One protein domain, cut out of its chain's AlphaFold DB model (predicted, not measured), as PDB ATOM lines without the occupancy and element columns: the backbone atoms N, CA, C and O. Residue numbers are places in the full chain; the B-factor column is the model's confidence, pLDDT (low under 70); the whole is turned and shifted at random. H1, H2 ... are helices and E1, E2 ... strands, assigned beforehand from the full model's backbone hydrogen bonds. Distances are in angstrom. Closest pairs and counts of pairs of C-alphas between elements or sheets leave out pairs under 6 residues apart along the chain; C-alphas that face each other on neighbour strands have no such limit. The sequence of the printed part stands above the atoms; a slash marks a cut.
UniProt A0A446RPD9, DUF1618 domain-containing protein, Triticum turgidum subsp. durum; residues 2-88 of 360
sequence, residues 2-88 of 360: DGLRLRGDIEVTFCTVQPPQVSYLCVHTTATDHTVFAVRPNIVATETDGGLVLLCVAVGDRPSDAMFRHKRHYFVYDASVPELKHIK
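AT A GLANCE: This is residues 2 to 88 of the 360 residues of the protein "DUF1618 domain-containing protein" of Triticum turgidum subsp. durum (UniProt A0A446RPD9). A hairpin of two strands, E1 and E2, lies over one face of a strongly twisted four-stranded sheet, E3 to E6, with its strands crossed over those of the sheet, as in a small, loosely closed sandwich. The hairpin's tip, residues 17 to 22, sticks out, and the short helix H1 sits where E4 ends and E5 begins. The printed part has 87 residues, with one named helix and six named strands in the order E1 E2 E3 E4 H1 E5 E6; the large sheet runs E3, E4, E5, E6, and both sheets are antiparallel. The class is mostly strand, though under half of the residues, 41 of 87, are in named elements. The whole is compact, with a radius of gyration of the C-alphas of 13.3 A and spans of 34 by 26 by 24 A.

HOW THE PARTS SIT: Start with the hairpin of E1, residues 10 to 15, and E2, residues 24 to 29: N 13 and O 26 are within hydrogen-bond range at 2.9 A. Next comes E3, residues 42 to 46, an edge strand near E2, with 5 pairs of C-alphas within 10 A. E3 forms a hairpin with E4, residues 52 to 58, where N 44 and O 54 are 2.8 A apart. H1, residues 63 to 67, only grazes the sheet with its residues 64 to 67; the closest C-alphas of H1 and E4, those of Ala 66 and Ala 58, are 5.2 A apart. In H1, 0 of 1 O i to N i+4 pairs is within hydrogen-bond range, but 2 of 2 O i to N i+3 pairs are. E5, residues 72 to 78, is antiparallel to E4 at 157 degrees, with N 55 and O 75 at 2.8 A. It forms a hairpin with the edge strand E6, residues 83 to 87, where N 87 and O 74 are 2.8 A apart. Look back to E1: its closest C-alpha to E6 is that of Glu 11, 7.9 A from that of Leu 84. E1 is apart from E4 and E5.

IN THESE COORDINATES: Find C-alpha 10 at (395.838, 342.442, 399.865), where E1 begins and runs 16.4 A; E2 returns over 17.1 A. E4 starts at C-alpha 52, (397.865, 349.519, 384.945), and runs 19.9 A, and E5 runs 19.7 A. E3 is 11.2 A long and H1 7.9 A. E6 runs 12.5 A to C-alpha 87 at (399.609, 336.937, 388.529).

THE WHOLE: The C-alphas farthest apart are those of Asp 2 and Pro 20, at 39.4 A. The printed part has no cut. The link from E2 to E3, residues 30 to 41, is long. Look for low confidence, pLDDT under 70, in residues 2 to 7 and 31 to 35; the mean of the printed part is 83.7.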
ATOM      1  N   ASP A   2     396.646 330.805 395.790       42.47
ATOM      2  CA  ASP A   2     397.562 329.658 395.896       42.47
ATOM      3  C   ASP A   2     399.016 330.120 396.087       42.47
ATOM      4  O   ASP A   2     399.504 331.006 395.383       42.47
ATOM      5  N   GLY A   3     399.708 329.533 397.066       54.78
ATOM      6  CA  GLY A   3     401.127 329.784 397.358       54.78
ATOM      7  C   GLY A   3     401.417 330.977 398.278       54.78
ATOM      8  O   GLY A   3     402.403 330.938 399.013       54.78
ATOM      9  N   LEU A   4     400.545 331.988 398.324       61.84
ATOM     10  CA  LEU A   4     400.575 333.019 399.364       61.84
ATOM     11  C   LEU A   4     399.924 332.431 400.617       61.84
ATOM     12  O   LEU A   4     398.704 332.329 400.687       61.84
ATOM     13  N   ARG A   5     400.711 332.046 401.627       59.28
ATOM     14  CA  ARG A   5     400.195 331.675 402.963       59.28
ATOM     15  C   ARG A   5     399.644 332.903 403.721       59.28
ATOM     16  O   ARG A   5     399.933 333.082 404.898       59.28
ATOM     17  N   LEU A   6     398.901 333.772 403.039       65.31
ATOM     18  CA  LEU A   6     398.216 334.924 403.613       65.31
ATOM     19  C   LEU A   6     396.829 334.493 404.080       65.31
ATOM     20  O   LEU A   6     396.110 333.805 403.354       65.31
ATOM     21  N   ARG A   7     396.443 334.918 405.283       59.94
ATOM     22  CA  ARG A   7     395.033 334.960 405.677       59.94
ATOM     23  C   ARG A   7     394.534 336.359 405.310       59.94
ATOM     24  O   ARG A   7     395.163 337.334 405.708       59.94
ATOM     25  N   GLY A   8     393.450 336.453 404.545       72.25
ATOM     26  CA  GLY A   8     392.868 337.724 404.096       72.25
ATOM     27  C   GLY A   8     393.326 338.193 402.711       72.25
ATOM     28  O   GLY A   8     394.020 337.479 401.981       72.25
ATOM     29  N   ASP A   9     392.907 339.408 402.376       79.19
ATOM     30  CA  ASP A   9     393.107 340.057 401.083       79.19
ATOM     31  C   ASP A   9     394.250 341.071 401.153       79.19
ATOM     32  O   ASP A   9     394.588 341.575 402.227       79.19
ATOM     33  N   ILE A  10     394.867 341.354 400.001       85.25
ATOM     34  CA  ILE A  10     395.838 342.442 399.865       85.25
ATOM     35  C   ILE A  10     395.099 343.676 399.364       85.25
ATOM     36  O   ILE A  10     394.528 343.664 398.274       85.25
ATOM     37  N   GLU A  11     395.194 344.751 400.129       87.75
ATOM     38  CA  GLU A  11     394.656 346.059 399.782       87.75
ATOM     39  C   GLU A  11     395.790 347.037 399.482       87.75
ATOM     40  O   GLU A  11     396.896 346.960 400.031       87.75
ATOM     41  N   VAL A  12     395.518 347.944 398.544       89.25
ATOM     42  CA  VAL A  12     396.497 348.870 397.987       89.25
ATOM     43  C   VAL A  12     395.904 350.270 397.972       89.25
ATOM     44  O   VAL A  12     394.895 350.515 397.314       89.25
ATOM     45  N   THR A  13     396.581 351.200 398.639       89.75
ATOM     46  CA  THR A  13     396.168 352.604 398.729       89.75
ATOM     47  C   THR A  13     397.216 353.494 398.084       89.75
ATOM     48  O   THR A  13     398.387 353.488 398.471       89.75
ATOM     49  N   PHE A  14     396.791 354.282 397.098       90.06
ATOM     50  CA  PHE A  14     397.635 355.255 396.415       90.06
ATOM     51  C   PHE A  14     397.455 356.637 397.044       90.06
ATOM     52  O   PHE A  14     396.389 357.241 396.952       90.06
ATOM     53  N   CYS A  15     398.521 357.167 397.637       91.62
ATOM     54  CA  CYS A  15     398.552 358.510 398.204       91.62
ATOM     55  C   CYS A  15     399.261 359.447 397.224       91.62
ATOM     56  O   CYS A  15     400.496 359.536 397.195       91.62
ATOM     57  N   THR A  16     398.471 360.109 396.378       91.12
ATOM     58  CA  THR A  16     398.975 360.965 395.302       91.12
ATOM     59  C   THR A  16     399.133 362.411 395.746       91.12
ATOM     60  O   THR A  16     398.224 362.997 396.329       91.12
ATOM     61  N   VAL A  17     400.262 363.012 395.388       91.62
ATOM     62  CA  VAL A  17     400.571 364.435 395.573       91.62
ATOM     63  C   VAL A  17     401.162 364.996 394.281       91.62
ATOM     64  O   VAL A  17     401.691 364.247 393.457       91.62
ATOM     65  N   GLN A  18     401.071 366.311 394.092       90.69
ATOM     66  CA  GLN A  18     401.658 366.964 392.922       90.69
ATOM     67  C   GLN A  18     403.193 366.962 393.011       90.69
ATOM     68  O   GLN A  18     403.722 367.247 394.084       90.69
ATOM     69  N   PRO A  19     403.927 366.691 391.917       91.62
ATOM     70  CA  PRO A  19     405.380 366.848 391.890       91.62
ATOM     71  C   PRO A  19     405.801 368.289 392.241       91.62
ATOM     72  O   PRO A  19     405.066 369.216 391.894       91.62
ATOM     73  N   PRO A  20     406.972 368.523 392.871       92.19
ATOM     74  CA  PRO A  20     408.012 367.543 393.192       92.19
ATOM     75  C   PRO A  20     407.760 366.731 394.474       92.19
ATOM     76  O   PRO A  20     408.608 365.916 394.837       92.19
ATOM     77  N   GLN A  21     406.635 366.916 395.178       92.69
ATOM     78  CA  GLN A  21     406.297 366.038 396.296       92.69
ATOM     79  C   GLN A  21     406.182 364.583 395.814       92.69
ATOM     80  O   GLN A  21     405.656 364.291 394.739       92.69
ATOM     81  N   VAL A  22     406.698 363.654 396.619       91.50
ATOM     82  CA  VAL A  22     406.814 362.246 396.227       91.50
ATOM     83  C   VAL A  22     405.590 361.470 396.696       91.50
ATOM     84  O   VAL A  22     405.441 361.187 397.887       91.50
ATOM     85  N   SER A  23     404.758 361.065 395.738       91.69
ATOM     86  CA  SER A  23     403.637 360.149 395.976       91.69
ATOM     87  C   SER A  23     404.110 358.814 396.573       91.69
ATOM     88  O   SER A  23     405.279 358.411 396.455       91.69
ATOM     89  N   TYR A  24     403.212 358.110 397.257       88.94
ATOM     90  CA  TYR A  24     403.521 356.806 397.837       88.94
ATOM     91  C   TYR A  24     402.354 355.833 397.745       88.94
ATOM     92  O   TYR A  24     401.208 356.208 397.521       88.94
ATOM     93  N   LEU A  25     402.702 354.561 397.895       88.19
ATOM     94  CA  LEU A  25     401.790 353.434 397.908       88.19
ATOM     95  C   LEU A  25     401.864 352.773 399.280       88.19
ATOM     96  O   LEU A  25     402.969 352.503 399.762       88.19
ATOM     97  N   CYS A  26     400.710 352.469 399.860       87.38
ATOM     98  CA  CYS A  26     400.592 351.566 400.996       87.38
ATOM     99  C   CYS A  26     400.016 350.238 400.510       87.38
ATOM    100  O   CYS A  26     399.077 350.221 399.721       87.38
ATOM    101  N   VAL A  27     400.586 349.136 400.989       87.19
ATOM    102  CA  VAL A  27     400.082 347.783 400.745       87.19
ATOM    103  C   VAL A  27     399.889 347.145 402.109       87.19
ATOM    104  O   VAL A  27     400.822 347.158 402.915       87.19
ATOM    105  N   HIS A  28     398.700 346.624 402.380       82.69
ATOM    106  CA  HIS A  28     398.385 345.962 403.642       82.69
ATOM    107  C   HIS A  28     397.545 344.710 403.418       82.69
ATOM    108  O   HIS A  28     396.986 344.491 402.347       82.69
ATOM    109  N   THR A  29     397.508 343.866 404.437       79.94
ATOM    110  CA  THR A  29     396.748 342.615 404.465       79.94
ATOM    111  C   THR A  29     395.584 342.749 405.435       79.94
ATOM    112  O   THR A  29     395.799 343.233 406.544       79.94
ATOM    113  N   THR A  30     394.382 342.305 405.071       75.62
ATOM    114  CA  THR A  30     393.181 342.523 405.901       75.62
ATOM    115  C   THR A  30     393.114 341.674 407.172       75.62
ATOM    116  O   THR A  30     392.430 342.065 408.113       75.62
ATOM    117  N   ALA A  31     393.818 340.536 407.243       64.31
ATOM    118  CA  ALA A  31     393.718 339.615 408.383       64.31
ATOM    119  C   ALA A  31     395.061 339.262 409.051       64.31
ATOM    120  O   ALA A  31     395.148 338.261 409.765       64.31
ATOM    121  N   THR A  32     396.102 340.077 408.861       57.91
ATOM    122  CA  THR A  32     397.410 339.873 409.503       57.91
ATOM    123  C   THR A  32     398.019 341.164 410.031       57.91
ATOM    124  O   THR A  32     397.866 342.226 409.431       57.91
ATOM    125  N   ASP A  33     398.741 341.019 411.144       55.59
ATOM    126  CA  ASP A  33     399.646 342.018 411.713       55.59
ATOM    127  C   ASP A  33     400.688 342.449 410.659       55.59
ATOM    128  O   ASP A  33     401.021 341.677 409.756       55.59
ATOM    129  N   HIS A  34     401.192 343.680 410.734       53.56
ATOM    130  CA  HIS A  34     401.913 344.394 409.659       53.56
ATOM    131  C   HIS A  34     403.263 343.777 409.199       53.56
ATOM    132  O   HIS A  34     404.025 344.415 408.469       53.56
ATOM    133  N   THR A  35     403.589 342.550 409.607       61.50
ATOM    134  CA  THR A  35     404.902 341.896 409.486       61.50
ATOM    135  C   THR A  35     405.018 340.886 408.343       61.50
ATOM    136  O   THR A  35     406.052 340.243 408.204       61.50
ATOM    137  N   VAL A  36     404.000 340.742 407.491       74.00
ATOM    138  CA  VAL A  36     403.969 339.643 406.506       74.00
ATOM    139  C   VAL A  36     404.878 339.856 405.287       74.00
ATOM    140  O   VAL A  36     405.209 338.909 404.564       74.00
ATOM    141  N   PHE A  37     405.287 341.098 405.033       84.06
ATOM    142  CA  PHE A  37     406.146 341.421 403.900       84.06
ATOM    143  C   PHE A  37     407.614 341.463 404.320       84.06
ATOM    144  O   PHE A  37     408.030 342.328 405.089       84.06
ATOM    145  N   ALA A  38     408.415 340.574 403.729       84.81
ATOM    146  CA  ALA A  38     409.852 340.462 403.969       84.81
ATOM    147  C   ALA A  38     410.598 341.771 403.665       84.81
ATOM    148  O   ALA A  38     411.579 342.126 404.321       84.81
ATOM    149  N   VAL A  39     410.139 342.490 402.640       85.50
ATOM    150  CA  VAL A  39     410.611 343.825 402.267       85.50
ATOM    151  C   VAL A  39     409.431 344.688 401.848       85.50
ATOM    152  O   VAL A  39     408.372 344.181 401.483       85.50
ATOM    153  N   ARG A  40     409.634 346.010 401.845       85.50
ATOM    154  CA  ARG A  40     408.643 346.974 401.361       85.50
ATOM    155  C   ARG A  40     408.175 346.601 399.941       85.50
ATOM    156  O   ARG A  40     409.023 346.565 399.045       85.50
ATOM    157  N   PRO A  41     406.861 346.411 399.719       88.62
ATOM    158  CA  PRO A  41     406.304 346.223 398.385       88.62
ATOM    159  C   PRO A  41     406.681 347.358 397.435       88.62
ATOM    160  O   PRO A  41     406.817 348.521 397.839       88.62
ATOM    161  N   ASN A  42     406.858 347.029 396.160       87.25
ATOM    162  CA  ASN A  42     407.306 347.990 395.162       87.25
ATOM    163  C   ASN A  42     406.555 347.851 393.841       87.25
ATOM    164  O   ASN A  42     406.143 346.764 393.438       87.25
ATOM    165  N   ILE A  43     406.435 348.981 393.152       90.69
ATOM    166  CA  ILE A  43     406.042 349.019 391.749       90.69
ATOM    167  C   ILE A  43     407.226 348.497 390.934       90.69
ATOM    168  O   ILE A  43     408.372 348.883 391.172       90.69
ATOM    169  N   VAL A  44     406.942 347.575 390.022       91.06
ATOM    170  CA  VAL A  44     407.925 346.964 389.119       91.06
ATOM    171  C   VAL A  44     407.802 347.557 387.725       91.06
ATOM    172  O   VAL A  44     408.806 347.809 387.072       91.06
ATOM    173  N   ALA A  45     406.569 347.793 387.284       92.25
ATOM    174  CA  ALA A  45     406.275 348.413 386.007       92.25
ATOM    175  C   ALA A  45     404.965 349.194 386.100       92.25
ATOM    176  O   ALA A  45     404.065 348.845 386.868       92.25
ATOM    177  N   THR A  46     404.854 350.228 385.277       91.38
ATOM    178  CA  THR A  46     403.589 350.916 385.017       91.38
ATOM    179  C   THR A  46     403.349 350.908 383.521       91.38
ATOM    180  O   THR A  46     404.299 350.941 382.735       91.38
ATOM    181  N   GLU A  47     402.091 350.797 383.122       89.81
ATOM    182  CA  GLU A  47     401.715 351.062 381.741       89.81
ATOM    183  C   GLU A  47     402.002 352.532 381.417       89.81
ATOM    184  O   GLU A  47     401.744 353.404 382.244       89.81
ATOM    185  N   THR A  48     402.515 352.813 380.218       79.88
ATOM    186  CA  THR A  48     402.900 354.174 379.812       79.88
ATOM    187  C   THR A  48     401.719 355.136 379.837       79.88
ATOM    188  O   THR A  48     401.846 356.262 380.321       79.88
ATOM    189  N   ASP A  49     400.547 354.669 379.410       79.12
ATOM    190  CA  ASP A  49     399.330 355.468 379.476       79.12
ATOM    191  C   ASP A  49     398.825 355.615 380.914       79.12
ATOM    192  O   ASP A  49     398.216 356.636 381.210       79.12
ATOM    193  N   GLY A  50     399.175 354.703 381.830       79.69
ATOM    194  CA  GLY A  50     399.042 354.874 383.282       79.69
ATOM    195  C   GLY A  50     397.898 354.128 383.961       79.69
ATOM    196  O   GLY A  50     397.745 354.282 385.168       79.69
ATOM    197  N   GLY A  51     397.095 353.339 383.243       88.94
ATOM    198  CA  GLY A  51     395.929 352.656 383.815       88.94
ATOM    199  C   GLY A  51     396.257 351.371 384.581       88.94
ATOM    200  O   GLY A  51     395.458 350.931 385.408       88.94
ATOM    201  N   LEU A  52     397.422 350.768 384.323       93.31
ATOM    202  CA  LEU A  52     397.865 349.519 384.945       93.31
ATOM    203  C   LEU A  52     399.165 349.683 385.743       93.31
ATOM    204  O   LEU A  52     400.124 350.317 385.289       93.31
ATOM    205  N   VAL A  53     399.237 349.019 386.899       94.31
ATOM    206  CA  VAL A  53     400.432 348.970 387.757       94.31
ATOM    207  C   VAL A  53     400.763 347.526 388.113       94.31
ATOM    208  O   VAL A  53     399.919 346.811 388.644       94.31
ATOM    209  N   LEU A  54     402.004 347.105 387.868       94.69
ATOM    210  CA  LEU A  54     402.533 345.817 388.316       94.69
ATOM    211  C   LEU A  54     403.250 346.013 389.650       94.69
ATOM    212  O   LEU A  54     404.268 346.704 389.730       94.69
ATOM    213  N   LEU A  55     402.726 345.373 390.686       93.62
ATOM    214  CA  LEU A  55     403.273 345.347 392.033       93.62
ATOM    215  C   LEU A  55     403.996 344.029 392.280       93.62
ATOM    216  O   LEU A  55     403.528 342.970 391.865       93.62
ATOM    217  N   CYS A  56     405.109 344.099 393.004       91.38
ATOM    218  CA  CYS A  56     405.767 342.939 393.584       91.38
ATOM    219  C   CYS A  56     405.689 343.014 395.107       91.38
ATOM    220  O   CYS A  56     405.994 344.037 395.727       91.38
ATOM    221  N   VAL A  57     405.305 341.888 395.696       89.56
ATOM    222  CA  VAL A  57     405.240 341.659 397.132       89.56
ATOM    223  C   VAL A  57     406.101 340.444 397.447       89.56
ATOM    224  O   VAL A  57     405.914 339.385 396.855       89.56
ATOM    225  N   ALA A  58     407.039 340.575 398.382       88.56
ATOM    226  CA  ALA A  58     407.793 339.437 398.893       88.56
ATOM    227  C   ALA A  58     407.240 339.034 400.260       88.56
ATOM    228  O   ALA A  58     407.273 339.837 401.189       88.56
ATOM    229  N   VAL A  59     406.740 337.806 400.380       84.06
ATOM    230  CA  VAL A  59     406.193 337.288 401.642       84.06
ATOM    231  C   VAL A  59     407.269 336.524 402.398       84.06
ATOM    232  O   VAL A  59     407.922 335.645 401.833       84.06
ATOM    233  N   GLY A  60     407.434 336.829 403.680       83.31
ATOM    234  CA  GLY A  60     408.403 336.157 404.535       83.31
ATOM    235  C   GLY A  60     408.743 336.967 405.775       83.31
ATOM    236  O   GLY A  60     408.415 338.147 405.863       83.31
ATOM    237  N   ASP A  61     409.437 336.322 406.706       81.81
ATOM    238  CA  ASP A  61     409.756 336.898 408.015       81.81
ATOM    239  C   ASP A  61     411.099 337.644 407.996       81.81
ATOM    240  O   ASP A  61     411.433 338.381 408.926       81.81
ATOM    241  N   ARG A  62     411.916 337.427 406.954       85.12
ATOM    242  CA  ARG A  62     413.273 337.980 406.852       85.12
ATOM    243  C   ARG A  62     413.474 338.717 405.534       85.12
ATOM    244  O   ARG A  62     413.104 338.184 404.493       85.12
ATOM    245  N   PRO A  63     414.196 339.854 405.512       84.06
ATOM    246  CA  PRO A  63     414.523 340.555 404.266       84.06
ATOM    247  C   PRO A  63     415.224 339.692 403.207       84.06
ATOM    248  O   PRO A  63     415.040 339.916 402.012       84.06
ATOM    249  N   SER A  64     415.991 338.679 403.624       85.56
ATOM    250  CA  SER A  64     416.621 337.702 402.726       85.56
ATOM    251  C   SER A  64     415.613 336.874 401.927       85.56
ATOM    252  O   SER A  64     415.944 336.413 400.838       85.56
ATOM    253  N   ASP A  65     414.381 336.709 402.418       85.38
ATOM    254  CA  ASP A  65     413.346 335.938 401.724       85.38
ATOM    255  C   ASP A  65     412.975 336.584 400.390       85.38
ATOM    256  O   ASP A  65     412.692 335.896 399.409       85.38
ATOM    257  N   ALA A  66     413.093 337.912 400.313       83.69
ATOM    258  CA  ALA A  66     412.917 338.657 399.083       83.69
ATOM    259  C   ALA A  66     413.980 338.344 398.025       83.69
ATOM    260  O   ALA A  66     413.851 338.854 396.923       83.69
ATOM    261  N   MET A  67     415.020 337.549 398.295       82.00
ATOM    262  CA  MET A  67     415.964 337.081 397.271       82.00
ATOM    263  C   MET A  67     415.459 335.841 396.523       82.00
ATOM    264  O   MET A  67     415.915 335.573 395.411       82.00
ATOM    265  N   PHE A  68     414.514 335.089 397.092       81.38
ATOM    266  CA  PHE A  68     414.024 333.858 396.483       81.38
ATOM    267  C   PHE A  68     412.838 334.127 395.556       81.38
ATOM    268  O   PHE A  68     411.809 334.653 395.971       81.38
ATOM    269  N   ARG A  69     412.946 333.696 394.292       78.50
ATOM    270  CA  ARG A  69     411.901 333.901 393.268       78.50
ATOM    271  C   ARG A  69     410.526 333.388 393.703       78.50
ATOM    272  O   ARG A  69     409.540 334.094 393.546       78.50
ATOM    273  N   HIS A  70     410.467 332.212 394.326       80.50
ATOM    274  CA  HIS A  70     409.213 331.605 394.786       80.50
ATOM    275  C   HIS A  70     408.522 332.370 395.933       80.50
ATOM    276  O   HIS A  70     407.376 332.071 396.247       80.50
ATOM    277  N   LYS A  71     409.204 333.336 396.567       84.56
ATOM    278  CA  LYS A  71     408.643 334.215 397.607       84.56
ATOM    279  C   LYS A  71     408.104 335.534 397.052       84.56
ATOM    280  O   LYS A  71     407.445 336.269 397.785       84.56
ATOM    281  N   ARG A  72     408.402 335.858 395.788       86.44
ATOM    282  CA  ARG A  72     408.010 337.110 395.129       86.44
ATOM    283  C   ARG A  72     406.730 336.916 394.345       86.44
ATOM    284  O   ARG A  72     406.729 336.218 393.342       86.44
ATOM    285  N   HIS A  73     405.658 337.548 394.783       88.69
ATOM    286  CA  HIS A  73     404.351 337.480 394.154       88.69
ATOM    287  C   HIS A  73     404.050 338.770 393.408       88.69
ATOM    288  O   HIS A  73     404.333 339.866 393.895       88.69
ATOM    289  N   TYR A  74     403.458 338.622 392.230       92.06
ATOM    290  CA  TYR A  74     403.156 339.728 391.339       92.06
ATOM    291  C   TYR A  74     401.660 339.976 391.292       92.06
ATOM    292  O   TYR A  74     400.873 339.035 391.197       92.06
ATOM    293  N   PHE A  75     401.272 341.244 391.310       93.81
ATOM    294  CA  PHE A  75     399.882 341.656 391.212       93.81
ATOM    295  C   PHE A  75     399.749 342.778 390.197       93.81
ATOM    296  O   PHE A  75     400.569 343.692 390.183       93.81
ATOM    297  N   VAL A  76     398.715 342.732 389.365       95.19
ATOM    298  CA  VAL A  76     398.363 343.854 388.494       95.19
ATOM    299  C   VAL A  76     397.162 344.564 389.089       95.19
ATOM    300  O   VAL A  76     396.113 343.952 389.278       95.19
ATOM    301  N   TYR A  77     397.334 345.845 389.386       94.38
ATOM    302  CA  TYR A  77     396.245 346.757 389.696       94.38
ATOM    303  C   TYR A  77     395.749 347.396 388.398       94.38
ATOM    304  O   TYR A  77     396.557 347.956 387.651       94.38
ATOM    305  N   ASP A  78     394.444 347.314 388.138       92.62
ATOM    306  CA  ASP A  78     393.788 347.993 387.018       92.62
ATOM    307  C   ASP A  78     392.921 349.140 387.540       92.62
ATOM    308  O   ASP A  78     391.897 348.915 388.169       92.62
ATOM    309  N   ALA A  79     393.302 350.386 387.269       90.69
ATOM    310  CA  ALA A  79     392.550 351.544 387.746       90.69
ATOM    311  C   ALA A  79     391.161 351.678 387.089       90.69
ATOM    312  O   ALA A  79     390.276 352.329 387.645       90.69
ATOM    313  N   SER A  80     390.942 351.061 385.918       87.06
ATOM    314  CA  SER A  80     389.642 351.097 385.224       87.06
ATOM    315  C   SER A  80     388.581 350.228 385.901       87.06
ATOM    316  O   SER A  80     387.389 350.531 385.841       87.06
ATOM    317  N   VAL A  81     389.024 349.165 386.567       88.44
ATOM    318  CA  VAL A  81     388.216 348.262 387.381       88.44
ATOM    319  C   VAL A  81     389.055 348.035 388.631       88.44
ATOM    320  O   VAL A  81     389.825 347.083 388.599       88.44
ATOM    321  N   PRO A  82     389.001 348.941 389.638       85.94
ATOM    322  CA  PRO A  82     389.960 349.055 390.749       85.94
ATOM    323  C   PRO A  82     390.066 347.769 391.577       85.94
ATOM    324  O   PRO A  82     389.545 347.649 392.681       85.94
ATOM    325  N   GLU A  83     390.762 346.803 391.000       88.44
ATOM    326  CA  GLU A  83     390.861 345.406 391.380       88.44
ATOM    327  C   GLU A  83     392.333 345.021 391.269       88.44
ATOM    328  O   GLU A  83     393.049 345.423 390.343       88.44
ATOM    329  N   LEU A  84     392.783 344.227 392.234       91.12
ATOM    330  CA  LEU A  84     394.136 343.718 392.288       91.12
ATOM    331  C   LEU A  84     394.143 342.241 391.891       91.12
ATOM    332  O   LEU A  84     393.657 341.385 392.628       91.12
ATOM    333  N   LYS A  85     394.729 341.923 390.736       92.31
ATOM    334  CA  LYS A  85     394.780 340.551 390.212       92.31
ATOM    335  C   LYS A  85     396.132 339.916 390.472       92.31
ATOM    336  O   LYS A  85     397.151 340.395 389.978       92.31
ATOM    337  N   HIS A  86     396.136 338.809 391.214       91.75
ATOM    338  CA  HIS A  86     397.334 337.994 391.401       91.75
ATOM    339  C   HIS A  86     397.746 337.346 390.079       91.75
ATOM    340  O   HIS A  86     396.952 336.679 389.413       91.75
ATOM    341  N   ILE A  87     399.009 337.520 389.718       91.94
ATOM    342  CA  ILE A  87     399.609 336.937 388.529       91.94
ATOM    343  C   ILE A  87     400.192 335.588 388.910       91.94
ATOM    344  O   ILE A  87     400.982 335.475 389.850       91.94
ATOM    345  N   LYS A  88     399.824 334.550 388.155       86.94
ATOM    346  CA  LYS A  88     400.407 333.218 388.320       86.94
ATOM    347  C   LYS A  88     401.933 333.326 388.265       86.94
ATOM    348  O   LYS A  88     402.464 334.018 387.403       86.94
TER     349      LYS A  88